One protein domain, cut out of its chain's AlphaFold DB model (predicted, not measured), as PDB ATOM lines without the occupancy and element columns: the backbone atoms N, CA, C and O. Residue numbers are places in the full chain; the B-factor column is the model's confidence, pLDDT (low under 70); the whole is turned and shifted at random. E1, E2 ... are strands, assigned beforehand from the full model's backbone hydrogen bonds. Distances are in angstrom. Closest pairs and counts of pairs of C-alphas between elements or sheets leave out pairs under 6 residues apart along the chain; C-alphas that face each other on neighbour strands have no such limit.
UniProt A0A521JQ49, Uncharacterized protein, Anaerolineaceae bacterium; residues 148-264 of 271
ATOM      1  N   ILE A 148     132.954 122.367 129.931       95.44
ATOM      2  CA  ILE A 148     132.020 121.448 130.590       95.44
ATOM      3  C   ILE A 148     131.084 120.794 129.566       95.44
ATOM      4  O   ILE A 148     130.320 121.466 128.869       95.44
ATOM      5  N   LYS A 149     131.076 119.460 129.536       93.50
ATOM      6  CA  LYS A 149     130.143 118.614 128.783       93.50
ATOM      7  C   LYS A 149     129.694 117.460 129.671       93.50
ATOM      8  O   LYS A 149     130.517 116.804 130.294       93.50
ATOM      9  N   ASN A 150     128.387 117.200 129.730       91.25
ATOM     10  CA  ASN A 150     127.809 116.154 130.590       91.25
ATOM     11  C   ASN A 150     128.280 116.252 132.058       91.25
ATOM     12  O   ASN A 150     128.576 115.247 132.692       91.25
ATOM     13  N   SER A 151     128.360 117.474 132.596       93.38
ATOM     14  CA  SER A 151     128.841 117.772 133.960       93.38
ATOM     15  C   SER A 151     130.327 117.494 134.234       93.38
ATOM     16  O   SER A 151     130.757 117.680 135.374       93.38
ATOM     17  N   SER A 152     131.115 117.117 133.222       96.62
ATOM     18  CA  SER A 152     132.571 116.964 133.318       96.62
ATOM     19  C   SER A 152     133.297 118.032 132.509       96.62
ATOM     20  O   SER A 152     132.819 118.417 131.446       96.62
ATOM     21  N   GLY A 153     134.435 118.527 132.988       97.38
ATOM     22  CA  GLY A 153     135.204 119.557 132.286       97.38
ATOM     23  C   GLY A 153     136.580 119.798 132.894       97.38
ATOM     24  O   GLY A 153     137.053 119.029 133.730       97.38
ATOM     25  N   ASP A 154     137.220 120.882 132.482       98.62
ATOM     26  CA  ASP A 154     138.511 121.288 133.022       98.62
ATOM     27  C   ASP A 154     138.328 122.101 134.303       98.62
ATOM     28  O   ASP A 154     137.538 123.049 134.352       98.62
ATOM     29  N   VAL A 155     139.107 121.766 135.332       98.38
ATOM     30  CA  VAL A 155     139.143 122.495 136.603       98.38
ATOM     31  C   VAL A 155     140.457 123.239 136.715       98.38
ATOM     32  O   VAL A 155     141.537 122.650 136.663       98.38
ATOM     33  N   TYR A 156     140.359 124.538 136.950       98.12
ATOM     34  CA  TYR A 156     141.490 125.409 137.211       98.12
ATOM     35  C   TYR A 156     141.451 125.898 138.654       98.12
ATOM     36  O   TYR A 156     140.382 126.141 139.208       98.12
ATOM     37  N   MET A 157     142.625 126.088 139.250       96.44
ATOM     38  CA  MET A 157     142.806 126.718 140.555       96.44
ATOM     39  C   MET A 157     143.816 127.852 140.414       96.44
ATOM     40  O   MET A 157     144.960 127.619 140.021       96.44
ATOM     41  N   ASN A 158     143.409 129.084 140.727       93.50
ATOM     42  CA  ASN A 158     144.276 130.270 140.667       93.50
ATOM     43  C   ASN A 158     145.064 130.384 139.342       93.50
ATOM     44  O   ASN A 158     146.288 130.548 139.335       93.50
ATOM     45  N   ASN A 159     144.352 130.282 138.219       94.44
ATOM     46  CA  ASN A 159     144.889 130.388 136.858       94.44
ATOM     47  C   ASN A 159     145.783 129.224 136.392       94.44
ATOM     48  O   ASN A 159     146.567 129.371 135.452       94.44
ATOM     49  N   LYS A 160     145.710 128.069 137.063       95.94
ATOM     50  CA  LYS A 160     146.450 126.856 136.697       95.94
ATOM     51  C   LYS A 160     145.491 125.694 136.521       95.94
ATOM     52  O   LYS A 160     144.681 125.448 137.410       95.94
ATOM     53  N   LEU A 161     145.624 124.969 135.412       97.25
ATOM     54  CA  LEU A 161     144.902 123.719 135.198       97.25
ATOM     55  C   LEU A 161     145.289 122.721 136.299       97.25
ATOM     56  O   LEU A 161     146.476 122.465 136.513       97.25
ATOM     57  N   VAL A 162     144.286 122.197 136.998       97.38
ATOM     58  CA  VAL A 162     144.435 121.138 138.003       97.38
ATOM     59  C   VAL A 162     144.286 119.784 137.327       97.38
ATOM     60  O   VAL A 162     145.191 118.960 137.415       97.38
ATOM     61  N   ALA A 163     143.163 119.584 136.637       98.00
ATOM     62  CA  ALA A 163     142.839 118.354 135.932       98.00
ATOM     63  C   ALA A 163     141.781 118.610 134.851       98.00
ATOM     64  O   ALA A 163     141.036 119.593 134.912       98.00
ATOM     65  N   SER A 164     141.732 117.695 133.889       98.06
ATOM     66  CA  SER A 164     140.738 117.645 132.817       98.06
ATOM     67  C   SER A 164     139.763 116.495 133.039       98.06
ATOM     68  O   SER A 164     140.070 115.559 133.777       98.06
ATOM     69  N   ASP A 165     138.606 116.572 132.385       97.75
ATOM     70  CA  ASP A 165     137.509 115.597 132.497       97.75
ATOM     71  C   ASP A 165     137.029 115.358 133.940       97.75
ATOM     72  O   ASP A 165     136.621 114.268 134.336       97.75
ATOM     73  N   VAL A 166     137.078 116.406 134.759       98.31
ATOM     74  CA  VAL A 166     136.650 116.357 136.150       98.31
ATOM     75  C   VAL A 166     135.135 116.447 136.226       98.31
ATOM     76  O   VAL A 166     134.559 117.437 135.777       98.31
ATOM     77  N   TYR A 167     134.492 115.475 136.874       97.25
ATOM     78  CA  TYR A 167     133.067 115.546 137.191       97.25
ATOM     79  C   TYR A 167     132.828 116.623 138.255       97.25
ATOM     80  O   TYR A 167     133.104 116.421 139.441       97.25
ATOM     81  N   ILE A 168     132.320 117.783 137.839       94.19
ATOM     82  CA  ILE A 168     132.305 119.014 138.643       94.19
ATOM     83  C   ILE A 168     131.549 118.828 139.966       94.19
ATOM     84  O   ILE A 168     131.992 119.314 141.006       94.19
ATOM     85  N   SER A 169     130.465 118.046 139.967       90.75
ATOM     86  CA  SER A 169     129.670 117.767 141.173       90.75
ATOM     87  C   SER A 169     130.392 116.912 142.226       90.75
ATOM     88  O   SER A 169     129.921 116.828 143.356       90.75
ATOM     89  N   SER A 170     131.526 116.281 141.895       93.12
ATOM     90  CA  SER A 170     132.345 115.527 142.863       93.12
ATOM     91  C   SER A 170     133.390 116.367 143.592       93.12
ATOM     92  O   SER A 170     134.052 115.854 144.493       93.12
ATOM     93  N   LEU A 171     133.577 117.631 143.206       93.12
ATOM     94  CA  LEU A 171     134.651 118.460 143.736       93.12
ATOM     95  C   LEU A 171     134.527 118.653 145.248       93.12
ATOM     96  O   LEU A 171     133.546 119.191 145.761       93.12
ATOM     97  N   TYR A 172     135.586 118.288 145.959       93.44
ATOM     98  CA  TYR A 172     135.698 118.482 147.392       93.44
ATOM     99  C   TYR A 172     137.040 119.106 147.770       93.44
ATOM    100  O   TYR A 172     138.086 118.464 147.679       93.44
ATOM    101  N   ASN A 173     137.013 120.354 148.241       93.06
ATOM    102  CA  ASN A 173     138.183 121.043 148.770       93.06
ATOM    103  C   ASN A 173     138.243 120.926 150.300       93.06
ATOM    104  O   ASN A 173     137.299 121.274 151.021       93.06
ATOM    105  N   TYR A 174     139.381 120.452 150.805       91.94
ATOM    106  CA  TYR A 174     139.617 120.388 152.243       91.94
ATOM    107  C   TYR A 174     139.797 121.794 152.813       91.94
ATOM    108  O   TYR A 174     140.573 122.595 152.284       91.94
ATOM    109  N   LYS A 175     139.112 122.043 153.933       91.31
ATOM    110  CA  LYS A 175     139.140 123.309 154.669       91.31
ATOM    111  C   LYS A 175     140.564 123.844 154.849       91.31
ATOM    112  O   LYS A 175     141.423 123.113 155.335       91.31
ATOM    113  N   ASP A 176     140.772 125.114 154.506       91.12
ATOM    114  CA  ASP A 176     142.036 125.851 154.647       91.12
ATOM    115  C   ASP A 176     143.231 125.211 153.908       91.12
ATOM    116  O   ASP A 176     144.387 125.427 154.273       91.12
ATOM    117  N   THR A 177     142.982 124.415 152.859       92.25
ATOM    118  CA  THR A 177     144.050 123.799 152.050       92.25
ATOM    119  C   THR A 177     143.792 123.889 150.548       92.25
ATOM    120  O   THR A 177     142.659 124.069 150.114       92.25
ATOM    121  N   ASP A 178     144.828 123.624 149.756       93.44
ATOM    122  CA  ASP A 178     144.739 123.484 148.295       93.44
ATOM    123  C   ASP A 178     144.356 122.058 147.858       93.44
ATOM    124  O   ASP A 178     144.305 121.756 146.667       93.44
ATOM    125  N   LYS A 179     144.114 121.148 148.814       94.19
ATOM    126  CA  LYS A 179     143.823 119.748 148.504       94.19
ATOM    127  C   LYS A 179     142.426 119.610 147.915       94.19
ATOM    128  O   LYS A 179     141.458 120.106 148.501       94.19
ATOM    129  N   LEU A 180     142.316 118.874 146.816       95.06
ATOM    130  CA  LEU A 180     141.066 118.670 146.090       95.06
ATOM    131  C   LEU A 180     140.844 117.181 145.823       95.06
ATOM    132  O   LEU A 180     141.735 116.507 145.313       95.06
ATOM    133  N   LEU A 181     139.664 116.679 146.175       96.19
ATOM    134  CA  LEU A 181     139.161 115.375 145.752       96.19
ATOM    135  C   LEU A 181     138.137 115.549 144.646       96.19
ATOM    136  O   LEU A 181     137.350 116.494 144.685       96.19
ATOM    137  N   TYR A 182     138.161 114.641 143.682       97.19
ATOM    138  CA  TYR A 182     137.249 114.645 142.548       97.19
ATOM    139  C   TYR A 182     137.282 113.310 141.809       97.19
ATOM    140  O   TYR A 182     138.193 112.501 141.997       97.19
ATOM    141  N   TYR A 183     136.292 113.107 140.948       98.25
ATOM    142  CA  TYR A 183     136.291 112.068 139.934       98.25
ATOM    143  C   TYR A 183     136.746 112.609 138.582       98.25
ATOM    144  O   TYR A 183     136.370 113.721 138.209       98.25
ATOM    145  N   ILE A 184     137.483 111.784 137.842       98.31
ATOM    146  CA  ILE A 184     137.642 111.888 136.383       98.31
ATOM    147  C   ILE A 184     137.020 110.662 135.705       98.31
ATOM    148  O   ILE A 184     136.766 109.659 136.384       98.31
ATOM    149  N   ASP A 185     136.773 110.728 134.393       97.06
ATOM    150  CA  ASP A 185     136.190 109.634 133.599       97.06
ATOM    151  C   ASP A 185     134.856 109.115 134.177       97.06
ATOM    152  O   ASP A 185     134.552 107.918 134.137       97.06
ATOM    153  N   TYR A 186     134.057 110.002 134.780       96.94
ATOM    154  CA  TYR A 186     132.808 109.608 135.430       96.94
ATOM    155  C   TYR A 186     131.760 109.166 134.402       96.94
ATOM    156  O   TYR A 186     131.494 109.853 133.415       96.94
ATOM    157  N   SER A 187     131.113 108.030 134.658       95.25
ATOM    158  CA  SER A 187     130.035 107.511 133.821       95.25
ATOM    159  C   SER A 187     128.706 107.521 134.559       95.25
ATOM    160  O   SER A 187     128.528 106.785 135.524       95.25
ATOM    161  N   ASP A 188     127.710 108.233 134.030       92.00
ATOM    162  CA  ASP A 188     126.333 108.184 134.549       92.00
ATOM    163  C   ASP A 188     125.716 106.776 134.478       92.00
ATOM    164  O   ASP A 188     124.812 106.439 135.241       92.00
ATOM    165  N   LYS A 189     126.204 105.925 133.562       92.25
ATOM    166  CA  LYS A 189     125.697 104.560 133.379       92.25
ATOM    167  C   LYS A 189     126.123 103.636 134.515       92.25
ATOM    168  O   LYS A 189     125.308 102.842 134.980       92.25
ATOM    169  N   SER A 190     127.397 103.681 134.899       91.50
ATOM    170  CA  SER A 190     127.930 102.878 136.006       91.50
ATOM    171  C   SER A 190     127.951 103.640 137.330       91.50
ATOM    172  O   SER A 190     128.312 103.048 138.343       91.50
ATOM    173  N   GLN A 191     127.595 104.931 137.311       93.38
ATOM    174  CA  GLN A 191     127.675 105.876 138.428       93.38
ATOM    175  C   GLN A 191     128.986 105.716 139.198       93.38
ATOM    176  O   GLN A 191     129.019 105.443 140.399       93.38
ATOM    177  N   SER A 192     130.082 105.757 138.450       96.19
ATOM    178  CA  SER A 192     131.432 105.559 138.960       96.19
ATOM    179  C   SER A 192     132.440 106.276 138.079       96.19
ATOM    180  O   SER A 192     132.170 106.554 136.910       96.19
ATOM    181  N   GLY A 193     133.594 106.574 138.662       97.56
ATOM    182  CA  GLY A 193     134.735 107.153 137.967       97.56
ATOM    183  C   GLY A 193     136.038 106.859 138.698       97.56
ATOM    184  O   GLY A 193     136.081 106.104 139.674       97.56
ATOM    185  N   THR A 194     137.108 107.488 138.234       98.38
ATOM    186  CA  THR A 194     138.420 107.407 138.873       98.38
ATOM    187  C   THR A 194     138.510 108.450 139.978       98.38
ATOM    188  O   THR A 194     138.480 109.646 139.700       98.38
ATOM    189  N   LEU A 195     138.651 108.026 141.236       98.25
ATOM    190  CA  LEU A 195     138.856 108.940 142.361       98.25
ATOM    191  C   LEU A 195     140.296 109.459 142.367       98.25
ATOM    192  O   LEU A 195     141.244 108.677 142.481       98.25
ATOM    193  N   CYS A 196     140.454 110.778 142.328       97.94
ATOM    194  CA  CYS A 196     141.735 111.474 142.335       97.94
ATOM    195  C   CYS A 196     141.854 112.408 143.543       97.94
ATOM    196  O   CYS A 196     140.868 112.970 144.019       97.94
ATOM    197  N   LEU A 197     143.087 112.580 144.026       96.81
ATOM    198  CA  LEU A 197     143.474 113.560 145.036       96.81
ATOM    199  C   LEU A 197     144.581 114.451 144.485       96.81
ATOM    200  O   LEU A 197     145.696 113.988 144.253       96.81
ATOM    201  N   TYR A 198     144.298 115.738 144.356       96.62
ATOM    202  CA  TYR A 198     145.304 116.764 144.130       96.62
ATOM    203  C   TYR A 198     145.786 117.318 145.472       96.62
ATOM    204  O   TYR A 198     144.968 117.695 146.311       96.62
ATOM    205  N   ASP A 199     147.101 117.368 145.702       94.00
ATOM    206  CA  ASP A 199     147.682 117.812 146.980       94.00
ATOM    207  C   ASP A 199     148.068 119.307 147.028       94.00
ATOM    208  O   ASP A 199     148.685 119.756 147.998       94.00
ATOM    209  N   GLY A 200     147.717 120.070 145.988       92.62
ATOM    210  CA  GLY A 200     148.186 121.441 145.756       92.62
ATOM    211  C   GLY A 200     149.375 121.528 144.790       92.62
ATOM    212  O   GLY A 200     149.783 122.623 144.398       92.62
ATOM    213  N   LYS A 201     149.965 120.388 144.409       92.50
ATOM    214  CA  LYS A 201     151.105 120.314 143.484       92.50
ATOM    215  C   LYS A 201     150.956 119.191 142.473       92.50
ATOM    216  O   LYS A 201     151.174 119.422 141.287       92.50
ATOM    217  N   VAL A 202     150.628 117.993 142.943       93.94
ATOM    218  CA  VAL A 202     150.548 116.776 142.139       93.94
ATOM    219  C   VAL A 202     149.212 116.079 142.350       93.94
ATOM    220  O   VAL A 202     148.657 116.058 143.447       93.94
ATOM    221  N   GLU A 203     148.710 115.491 141.271       95.62
ATOM    222  CA  GLU A 203     147.569 114.588 141.306       95.62
ATOM    223  C   GLU A 203     148.030 113.171 141.668       95.62
ATOM    224  O   GLU A 203     149.059 112.679 141.199       95.62
ATOM    225  N   THR A 204     147.249 112.499 142.510       95.38
ATOM    226  CA  THR A 204     147.361 111.075 142.805       95.38
ATOM    227  C   THR A 204     146.030 110.394 142.524       95.38
ATOM    228  O   THR A 204     145.035 110.653 143.200       95.38
ATOM    229  N   LYS A 205     146.034 109.456 141.581       96.56
ATOM    230  CA  LYS A 205     144.933 108.516 141.374       96.56
ATOM    231  C   LYS A 205     144.831 107.551 142.561       96.56
ATOM    232  O   LYS A 205     145.799 106.854 142.877       96.56
ATOM    233  N   ILE A 206     143.675 107.525 143.220       96.88
ATOM    234  CA  ILE A 206     143.394 106.678 144.388       96.88
ATOM    235  C   ILE A 206     142.891 105.304 143.941       96.88
ATOM    236  O   ILE A 206     143.467 104.290 144.341       96.88
ATOM    237  N   ALA A 207     141.827 105.266 143.136       97.25
ATOM    238  CA  ALA A 207     141.206 104.034 142.657       97.25
ATOM    239  C   ALA A 207     140.321 104.295 141.430       97.25
ATOM    240  O   ALA A 207     139.798 105.396 141.267       97.25
ATOM    241  N   ASP A 208     140.173 103.265 140.602       96.94
ATOM    242  CA  ASP A 208     139.196 103.191 139.512       96.94
ATOM    243  C   ASP A 208     137.845 102.676 140.021       96.94
ATOM    244  O   ASP A 208     137.776 102.098 141.109       96.94
ATOM    245  N   ASP A 209     136.796 102.865 139.216       95.94
ATOM    246  CA  ASP A 209     135.454 102.306 139.432       95.94
ATOM    247  C   ASP A 209     134.857 102.631 140.815       95.94
ATOM    248  O   ASP A 209     134.169 101.826 141.449       95.94
ATOM    249  N   VAL A 210     135.127 103.845 141.303       97.75
ATOM    250  CA  VAL A 210     134.630 104.331 142.590       97.75
ATOM    251  C   VAL A 210     133.258 104.962 142.399       97.75
ATOM    252  O   VAL A 210     133.118 105.923 141.646       97.75
ATOM    253  N   SER A 211     132.252 104.451 143.111       95.75
ATOM    254  CA  SER A 211     130.885 104.988 143.064       95.75
ATOM    255  C   SER A 211     130.651 106.084 144.096       95.75
ATOM    256  O   SER A 211     130.086 107.132 143.792       95.75
ATOM    257  N   TYR A 212     131.144 105.890 145.319       95.19
ATOM    258  CA  TYR A 212     130.965 106.850 146.408       95.19
ATOM    259  C   TYR A 212     132.273 107.064 147.152       95.19
ATOM    260  O   TYR A 212     133.002 106.110 147.401       95.19
ATOM    261  N   PHE A 213     132.529 108.290 147.600       95.56
ATOM    262  CA  PHE A 213     133.598 108.573 148.550       95.56
ATOM    263  C   PHE A 213     133.085 109.424 149.709       95.56
ATOM    264  O   PHE A 213     132.072 110.115 149.608       95.56
ATOM    265  N   SER A 214     133.797 109.360 150.827       94.12
ATOM    266  CA  SER A 214     133.616 110.249 151.960       94.12
ATOM    267  C   SER A 214     134.982 110.552 152.580       94.12
ATOM    268  O   SER A 214     135.666 109.641 153.068       94.12
ATOM    269  N   PRO A 215     135.432 111.817 152.545       91.38
ATOM    270  CA  PRO A 215     136.641 112.215 153.243       91.38
ATOM    271  C   PRO A 215     136.393 112.105 154.753       91.38
ATOM    272  O   PRO A 215     135.391 112.597 155.263       91.38
ATOM    273  N   ILE A 216     137.310 111.464 155.481       90.25
ATOM    274  CA  ILE A 216     137.274 111.379 156.954       90.25
ATOM    275  C   ILE A 216     138.153 112.482 157.552       90.25
ATOM    276  O   ILE A 216     137.828 113.089 158.570       90.25
ATOM    277  N   ASN A 217     139.308 112.711 156.927       88.75
ATOM    278  CA  ASN A 217     140.229 113.816 157.174       88.75
ATOM    279  C   ASN A 217     141.203 113.929 155.992       88.75
ATOM    280  O   ASN A 217     141.137 113.150 155.048       88.75
ATOM    281  N   ASP A 218     142.147 114.863 156.069       84.06
ATOM    282  CA  ASP A 218     143.114 115.176 155.011       84.06
ATOM    283  C   ASP A 218     144.110 114.049 154.659       84.06
ATOM    284  O   ASP A 218     144.957 114.234 153.777       84.06
ATOM    285  N   LYS A 219     144.041 112.917 155.370       88.94
ATOM    286  CA  LYS A 219     144.868 111.717 155.173       88.94
ATOM    287  C   LYS A 219     144.053 110.455 154.925       88.94
ATOM    288  O   LYS A 219     144.635 109.475 154.477       88.94
ATOM    289  N   ASN A 220     142.767 110.445 155.272       94.00
ATOM    290  CA  ASN A 220     141.937 109.246 155.282       94.00
ATOM    291  C   ASN A 220     140.666 109.482 154.480       94.00
ATOM    292  O   ASN A 220     139.880 110.374 154.803       94.00
ATOM    293  N   ILE A 221     140.459 108.652 153.465       95.94
ATOM    294  CA  ILE A 221     139.321 108.741 152.553       95.94
ATOM    295  C   ILE A 221     138.697 107.356 152.468       95.94
ATOM    296  O   ILE A 221     139.365 106.399 152.068       95.94
ATOM    297  N   ALA A 222     137.437 107.253 152.881       97.19
ATOM    298  CA  ALA A 222     136.636 106.059 152.670       97.19
ATOM    299  C   ALA A 222     135.991 106.132 151.288       97.19
ATOM    300  O   ALA A 222     135.555 107.204 150.871       97.19
ATOM    301  N   TYR A 223     135.915 105.010 150.587       97.69
ATOM    302  CA  TYR A 223     135.236 104.944 149.302       97.69
ATOM    303  C   TYR A 223     134.649 103.555 149.043       97.69
ATOM    304  O   TYR A 223     135.120 102.565 149.603       97.69
ATOM    305  N   LEU A 224     133.598 103.515 148.226       97.81
ATOM    306  CA  LEU A 224     132.937 102.305 147.757       97.81
ATOM    307  C   LEU A 224     133.313 102.062 146.301       97.81
ATOM    308  O   LEU A 224     133.140 102.947 145.461       97.81
ATOM    309  N   MET A 225     133.783 100.853 146.021       95.19
ATOM    310  CA  MET A 225     133.999 100.348 144.666       95.19
ATOM    311  C   MET A 225     133.173  99.084 144.433       95.19
ATOM    312  O   MET A 225     132.582  98.547 145.375       95.19
ATOM    313  N   ASP A 226     133.094  98.641 143.177       91.94
ATOM    314  CA  ASP A 226     132.296  97.474 142.770       91.94
ATOM    315  C   ASP A 226     130.829  97.557 143.245       91.94
ATOM    316  O   ASP A 226     130.178  96.551 143.551       91.94
ATOM    317  N   TYR A 227     130.295  98.782 143.332       94.06
ATOM    318  CA  TYR A 227     128.956  99.020 143.850       94.06
ATOM    319  C   TYR A 227     127.899  98.556 142.852       94.06
ATOM    320  O   TYR A 227     127.826  98.993 141.702       94.06
ATOM    321  N   ARG A 228     127.032  97.665 143.315       92.50
ATOM    322  CA  ARG A 228     125.933  97.107 142.538       92.50
ATOM    323  C   ARG A 228     124.636  97.797 142.901       92.50
ATOM    324  O   ARG A 228     124.066  97.527 143.955       92.50
ATOM    325  N   PHE A 229     124.151  98.647 142.004       89.38
ATOM    326  CA  PHE A 229     122.916  99.411 142.195       89.38
ATOM    327  C   PHE A 229     121.661  98.545 142.337       89.38
ATOM    328  O   PHE A 229     120.739  98.936 143.038       89.38
ATOM    329  N   ASP A 230     121.629  97.346 141.751       93.06
ATOM    330  CA  ASP A 230     120.525  96.392 141.927       93.06
ATOM    331  C   ASP A 230     120.473  95.783 143.338       93.06
ATOM    332  O   ASP A 230     119.439  95.257 143.748       93.06
ATOM    333  N   ARG A 231     121.587  95.832 144.079       92.56
ATOM    334  CA  ARG A 231     121.703  95.284 145.439       92.56
ATOM    335  C   ARG A 231     122.007  96.327 146.503       92.56
ATOM    336  O   ARG A 231     122.040  95.956 147.672       92.56
ATOM    337  N   GLU A 232     122.259  97.563 146.088       94.06
ATOM    338  CA  GLU A 232     122.665  98.690 146.925       94.06
ATOM    339  C   GLU A 232     123.851  98.349 147.839       94.06
ATOM    340  O   GLU A 232     123.796  98.524 149.057       94.06
ATOM    341  N   LYS A 233     124.901  97.756 147.258       96.56
ATOM    342  CA  LYS A 233     126.046  97.215 148.001       96.56
ATOM    343  C   LYS A 233     127.338  97.294 147.204       96.56
ATOM    344  O   LYS A 233     127.338  96.931 146.028       96.56
ATOM    345  N   GLY A 234     128.430  97.660 147.867       96.75
ATOM    346  CA  GLY A 234     129.790  97.611 147.326       96.75
ATOM    347  C   GLY A 234     130.835  97.307 148.397       96.75
ATOM    348  O   GLY A 234     130.501  97.061 149.561       96.75
ATOM    349  N   ASP A 235     132.097  97.350 147.991       97.94
ATOM    350  CA  ASP A 235     133.235  97.056 148.856       97.94
ATOM    351  C   ASP A 235     133.820  98.345 149.431       97.94
ATOM    352  O   ASP A 235     134.155  99.287 148.706       97.94
ATOM    353  N   LEU A 236     133.933  98.390 150.759       98.19
ATOM    354  CA  LEU A 236     134.442  99.534 151.497       98.19
ATOM    355  C   LEU A 236     135.957  99.482 151.612       98.19
ATOM    356  O   LEU A 236     136.538  98.603 152.255       98.19
ATOM    357  N   MET A 237     136.579 100.520 151.076       98.19
ATOM    358  CA  MET A 237     138.018 100.696 151.042       98.19
ATOM    359  C   MET A 237     138.421 101.970 151.783       98.19
ATOM    360  O   MET A 237     137.699 102.968 151.801       98.19
ATOM    361  N   LEU A 238     139.612 101.949 152.379       97.81
ATOM    362  CA  LEU A 238     140.226 103.100 153.033       97.81
ATOM    363  C   LEU A 238     141.554 103.451 152.363       97.81
ATOM    364  O   LEU A 238     142.528 102.692 152.434       97.81
ATOM    365  N   TYR A 239     141.623 104.644 151.782       97.25
ATOM    366  CA  TYR A 239     142.880 105.261 151.384       97.25
ATOM    367  C   TYR A 239     143.469 106.045 152.560       97.25
ATOM    368  O   TYR A 239     142.799 106.894 153.140       97.25
ATOM    369  N   ASN A 240     144.726 105.759 152.906       95.25
ATOM    370  CA  ASN A 240     145.454 106.366 154.031       95.25
ATOM    371  C   ASN A 240     146.821 106.949 153.611       95.25
ATOM    372  O   ASN A 240     147.770 106.962 154.399       95.25
ATOM    373  N   GLY A 241     146.959 107.338 152.337       92.12
ATOM    374  CA  GLY A 241     148.219 107.806 151.744       92.12
ATOM    375  C   GLY A 241     149.178 106.693 151.299       92.12
ATOM    376  O   GLY A 241     150.217 106.972 150.704       92.12
ATOM    377  N   LYS A 242     148.864 105.419 151.571       90.38
ATOM    378  CA  LYS A 242     149.656 104.281 151.085       90.38
ATOM    379  C   LYS A 242     149.296 103.941 149.642       90.38
ATOM    380  O   LYS A 242     148.162 104.111 149.212       90.38
ATOM    381  N   LYS A 243     150.256 103.347 148.924       87.56
ATOM    382  CA  LYS A 243     150.076 102.886 147.535       87.56
ATOM    383  C   LYS A 243     148.936 101.874 147.364       87.56
ATOM    384  O   LYS A 243     148.352 101.805 146.292       87.56
ATOM    385  N   LYS A 244     148.666 101.051 148.383       90.62
ATOM    386  CA  LYS A 244     147.544 100.107 148.377       90.62
ATOM    387  C   LYS A 244     146.499 100.549 149.403       90.62
ATOM    388  O   LYS A 244     146.888 100.772 150.556       90.62
ATOM    389  N   PRO A 245     145.217 100.639 149.016       93.00
ATOM    390  CA  PRO A 245     144.137 100.898 149.955       93.00
ATOM    391  C   PRO A 245     143.960  99.717 150.917       93.00
ATOM    392  O   PRO A 245     144.407  98.599 150.656       93.00
ATOM    393  N   THR A 246     143.327  99.982 152.055       97.06
ATOM    394  CA  THR A 246     143.006  98.970 153.071       97.06
ATOM    395  C   THR A 246     141.545  98.548 152.901       97.06
ATOM    396  O   THR A 246     140.685  99.412 153.054       97.06
ATOM    397  N   PRO A 247     141.244  97.273 152.595       97.56
ATOM    398  CA  PRO A 247     139.876  96.765 152.649       97.56
ATOM    399  C   PRO A 247     139.350  96.841 154.080       97.56
ATOM    400  O   PRO A 247     140.071  96.480 155.014       97.56
ATOM    401  N   ILE A 248     138.122  97.321 154.251       97.94
ATOM    402  CA  ILE A 248     137.490  97.485 155.564       97.94
ATOM    403  C   ILE A 248     136.326  96.515 155.723       97.94
ATOM    404  O   ILE A 248     136.277  95.804 156.723       97.94
ATOM    405  N   ASP A 249     135.411  96.490 154.754       98.12
ATOM    406  CA  ASP A 249     134.213  95.652 154.785       98.12
ATOM    407  C   ASP A 249     133.676  95.426 153.362       98.12
ATOM    408  O   ASP A 249     134.078  96.111 152.422       98.12
ATOM    409  N   THR A 250     132.765  94.473 153.209       97.56
ATOM    410  CA  THR A 250     132.061  94.156 151.956       97.56
ATOM    411  C   THR A 250     130.557  94.293 152.166       97.56
ATOM    412  O   THR A 250     130.098  94.317 153.306       97.56
ATOM    413  N   ASP A 251     129.768  94.336 151.092       96.50
ATOM    414  CA  ASP A 251     128.305  94.474 151.181       96.50
ATOM    415  C   ASP A 251     127.844  95.772 151.894       96.50
ATOM    416  O   ASP A 251     126.775  95.818 152.513       96.50
ATOM    417  N   VAL A 252     128.628  96.849 151.785       97.81
ATOM    418  CA  VAL A 252     128.318  98.151 152.393       97.81
ATOM    419  C   VAL A 252     127.386  98.955 151.494       97.81
ATOM    420  O   VAL A 252     127.660  99.150 150.310       97.81
ATOM    421  N   THR A 253     126.295  99.458 152.075       95.06
ATOM    422  CA  THR A 253     125.248 100.190 151.344       95.06
ATOM    423  C   THR A 253     125.506 101.684 151.215       95.06
ATOM    424  O   THR A 253     125.157 102.279 150.204       95.06
ATOM    425  N   ALA A 254     126.099 102.323 152.222       93.12
ATOM    426  CA  ALA A 254     126.242 103.774 152.203       93.12
ATOM    427  C   ALA A 254     127.446 104.263 153.003       93.12
ATOM    428  O   ALA A 254     127.818 103.694 154.030       93.12
ATOM    429  N   LEU A 255     127.991 105.392 152.552       93.06
ATOM    430  CA  LEU A 255     128.920 106.221 153.308       93.06
ATOM    431  C   LEU A 255     128.171 107.432 153.855       93.06
ATOM    432  O   LEU A 255     127.523 108.159 153.103       93.06
ATOM    433  N   LEU A 256     128.285 107.680 155.157       89.19
ATOM    434  CA  LEU A 256     127.691 108.859 155.782       89.19
ATOM    435  C   LEU A 256     128.723 109.978 155.870       89.19
ATOM    436  O   LEU A 256     129.763 109.827 156.510       89.19
ATOM    437  N   TRP A 257     128.412 111.116 155.252       84.75
ATOM    438  CA  TRP A 257     129.263 112.296 155.323       84.75
ATOM    439  C   TRP A 257     129.162 112.962 156.689       84.75
ATOM    440  O   TRP A 257     128.074 113.188 157.219       84.75
ATOM    441  N   ASN A 258     130.315 113.331 157.247       82.31
ATOM    442  CA  ASN A 258     130.353 114.224 158.393       82.31
ATOM    443  C   ASN A 258     129.872 115.615 157.942       82.31
ATOM    444  O   ASN A 258     130.545 116.224 157.110       82.31
ATOM    445  N   PRO A 259     128.784 116.175 158.506       81.19
ATOM    446  CA  PRO A 259     128.276 117.482 158.085       81.19
ATOM    447  C   PRO A 259     129.305 118.614 158.203       81.19
ATOM    448  O   PRO A 259     129.271 119.566 157.433       81.19
ATOM    449  N   LYS A 260     130.269 118.496 159.128       79.88
ATOM    450  CA  LYS A 260     131.368 119.467 159.293       79.88
ATOM    451  C   LYS A 260     132.379 119.448 158.148       79.88
ATOM    452  O   LYS A 260     133.235 120.321 158.081       79.88
ATOM    453  N   MET A 261     132.329 118.419 157.311       78.62
ATOM    454  CA  MET A 261     133.210 118.239 156.167       78.62
ATOM    455  C   MET A 261     132.529 118.604 154.859       78.62
ATOM    456  O   MET A 261     133.145 118.414 153.827       78.62
ATOM    457  N   ILE A 262     131.302 119.119 154.866       76.19
ATOM    458  CA  ILE A 262     130.627 119.534 153.639       76.19
ATOM    459  C   ILE A 262     131.181 120.898 153.214       76.19
ATOM    460  O   ILE A 262     131.163 121.854 153.988       76.19
ATOM    461  N   TRP A 263     131.702 120.972 151.991       77.56
ATOM    462  CA  TRP A 263     132.110 122.225 151.361       77.56
ATOM    463  C   TRP A 263     130.953 122.782 150.527       77.56
ATOM    464  O   TRP A 263     130.377 122.067 149.710       77.56
ATOM    465  N   GLY A 264     130.627 124.060 150.734       63.41
ATOM    466  CA  GLY A 264     129.553 124.749 150.019       63.41
ATOM    467  C   GLY A 264     128.142 124.406 150.519       63.41
ATOM    468  O   GLY A 264     127.924 123.470 151.283       63.41
TER     469      GLY A 264
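Overview. This is residues 148 to 264 of the 271 residues of an uncharacterized protein of Anaerolineaceae bacterium (UniProt A0A521JQ49). Small antiparallel pieces of sheet stand one after another in a row: the hairpin E1 and E2 at one end, then E3 and E4 with the first part of E5, then the rest of E5 with E6, E7 and E8 at the other end. A sharp bend in E5 joins the second piece to the third, and the tail, residues 253 to 264, folds back from E8 along one side of the row. The 117 printed residues hold eight named strands, E1 to E8 in chain order, and no named helix: the class is all strand. E3 E4 E5 E6 E7 E8 form one antiparallel sheet in that order, E1 and E2 a second. The whole is compact, with a radius of gyration of the C-alphas of 13.8 A, and spans 42 by 30 by 28 A.

Arrangement. E1, residues 152 to 157, and E2, residues 160 to 167, form a hairpin, antiparallel at 155 degrees; N 155 and O 163 are 2.9 A apart. E2 bends by 67 degrees at residue 164. Its closest C-alpha pair with E3, residues 180 to 187, is Val 166 and Ile 184, 4.6 A. E3 is an edge strand and forms a hairpin with E4, residues 192 to 198; N 184 and O 194 are 3.0 A apart. E5, residues 203 to 217, bends by 132 degrees at residue 211, and its pairing is staggered: residues 203 to 210 pair with E4, N 206 to O 195 at 2.8 A, and residues 210 to 217 with E6, residues 220 to 228, N 214 to O 222 at 2.8 A. E7, residues 233 to 239, follows, with N 223 and O 237 3.0 A apart. E8, residues 246 to 252, is the other edge strand; N 236 and O 249 are 2.8 A apart. E3 to E8 form a meander, each strand the antiparallel neighbour of the one before, in a strongly twisted sheet. With the sheet E1 E2 it forms a sandwich, two sheets face to face, their facing parts 10.1 A centre to centre. E1 and E8 are apart.

Along the chain. E1 begins at C-alpha 152, (132.571, 116.964, 133.318). E2 measures 17.5 A from first to last C-alpha, E3 19.9 A, E4 18.6 A, E6 23.8 A and E7 19.0 A. E5, the longest strand by residues, has 15 residues, yet its end C-alphas are 17.5 A apart. E8 ends at C-alpha 252, (128.318, 98.151, 152.393).

Size, cuts and confidence. The C-alphas farthest apart, those of Asn 159 and Arg 231, are 42.9 A apart. The printed part has no cut. The link E2 to E3, 12 residues, is long; within it residues 172 to 173 pair with residues 180 to 181 of E3. Mean pLDDT of the printed part is 93.7, and residue 264 is under 70.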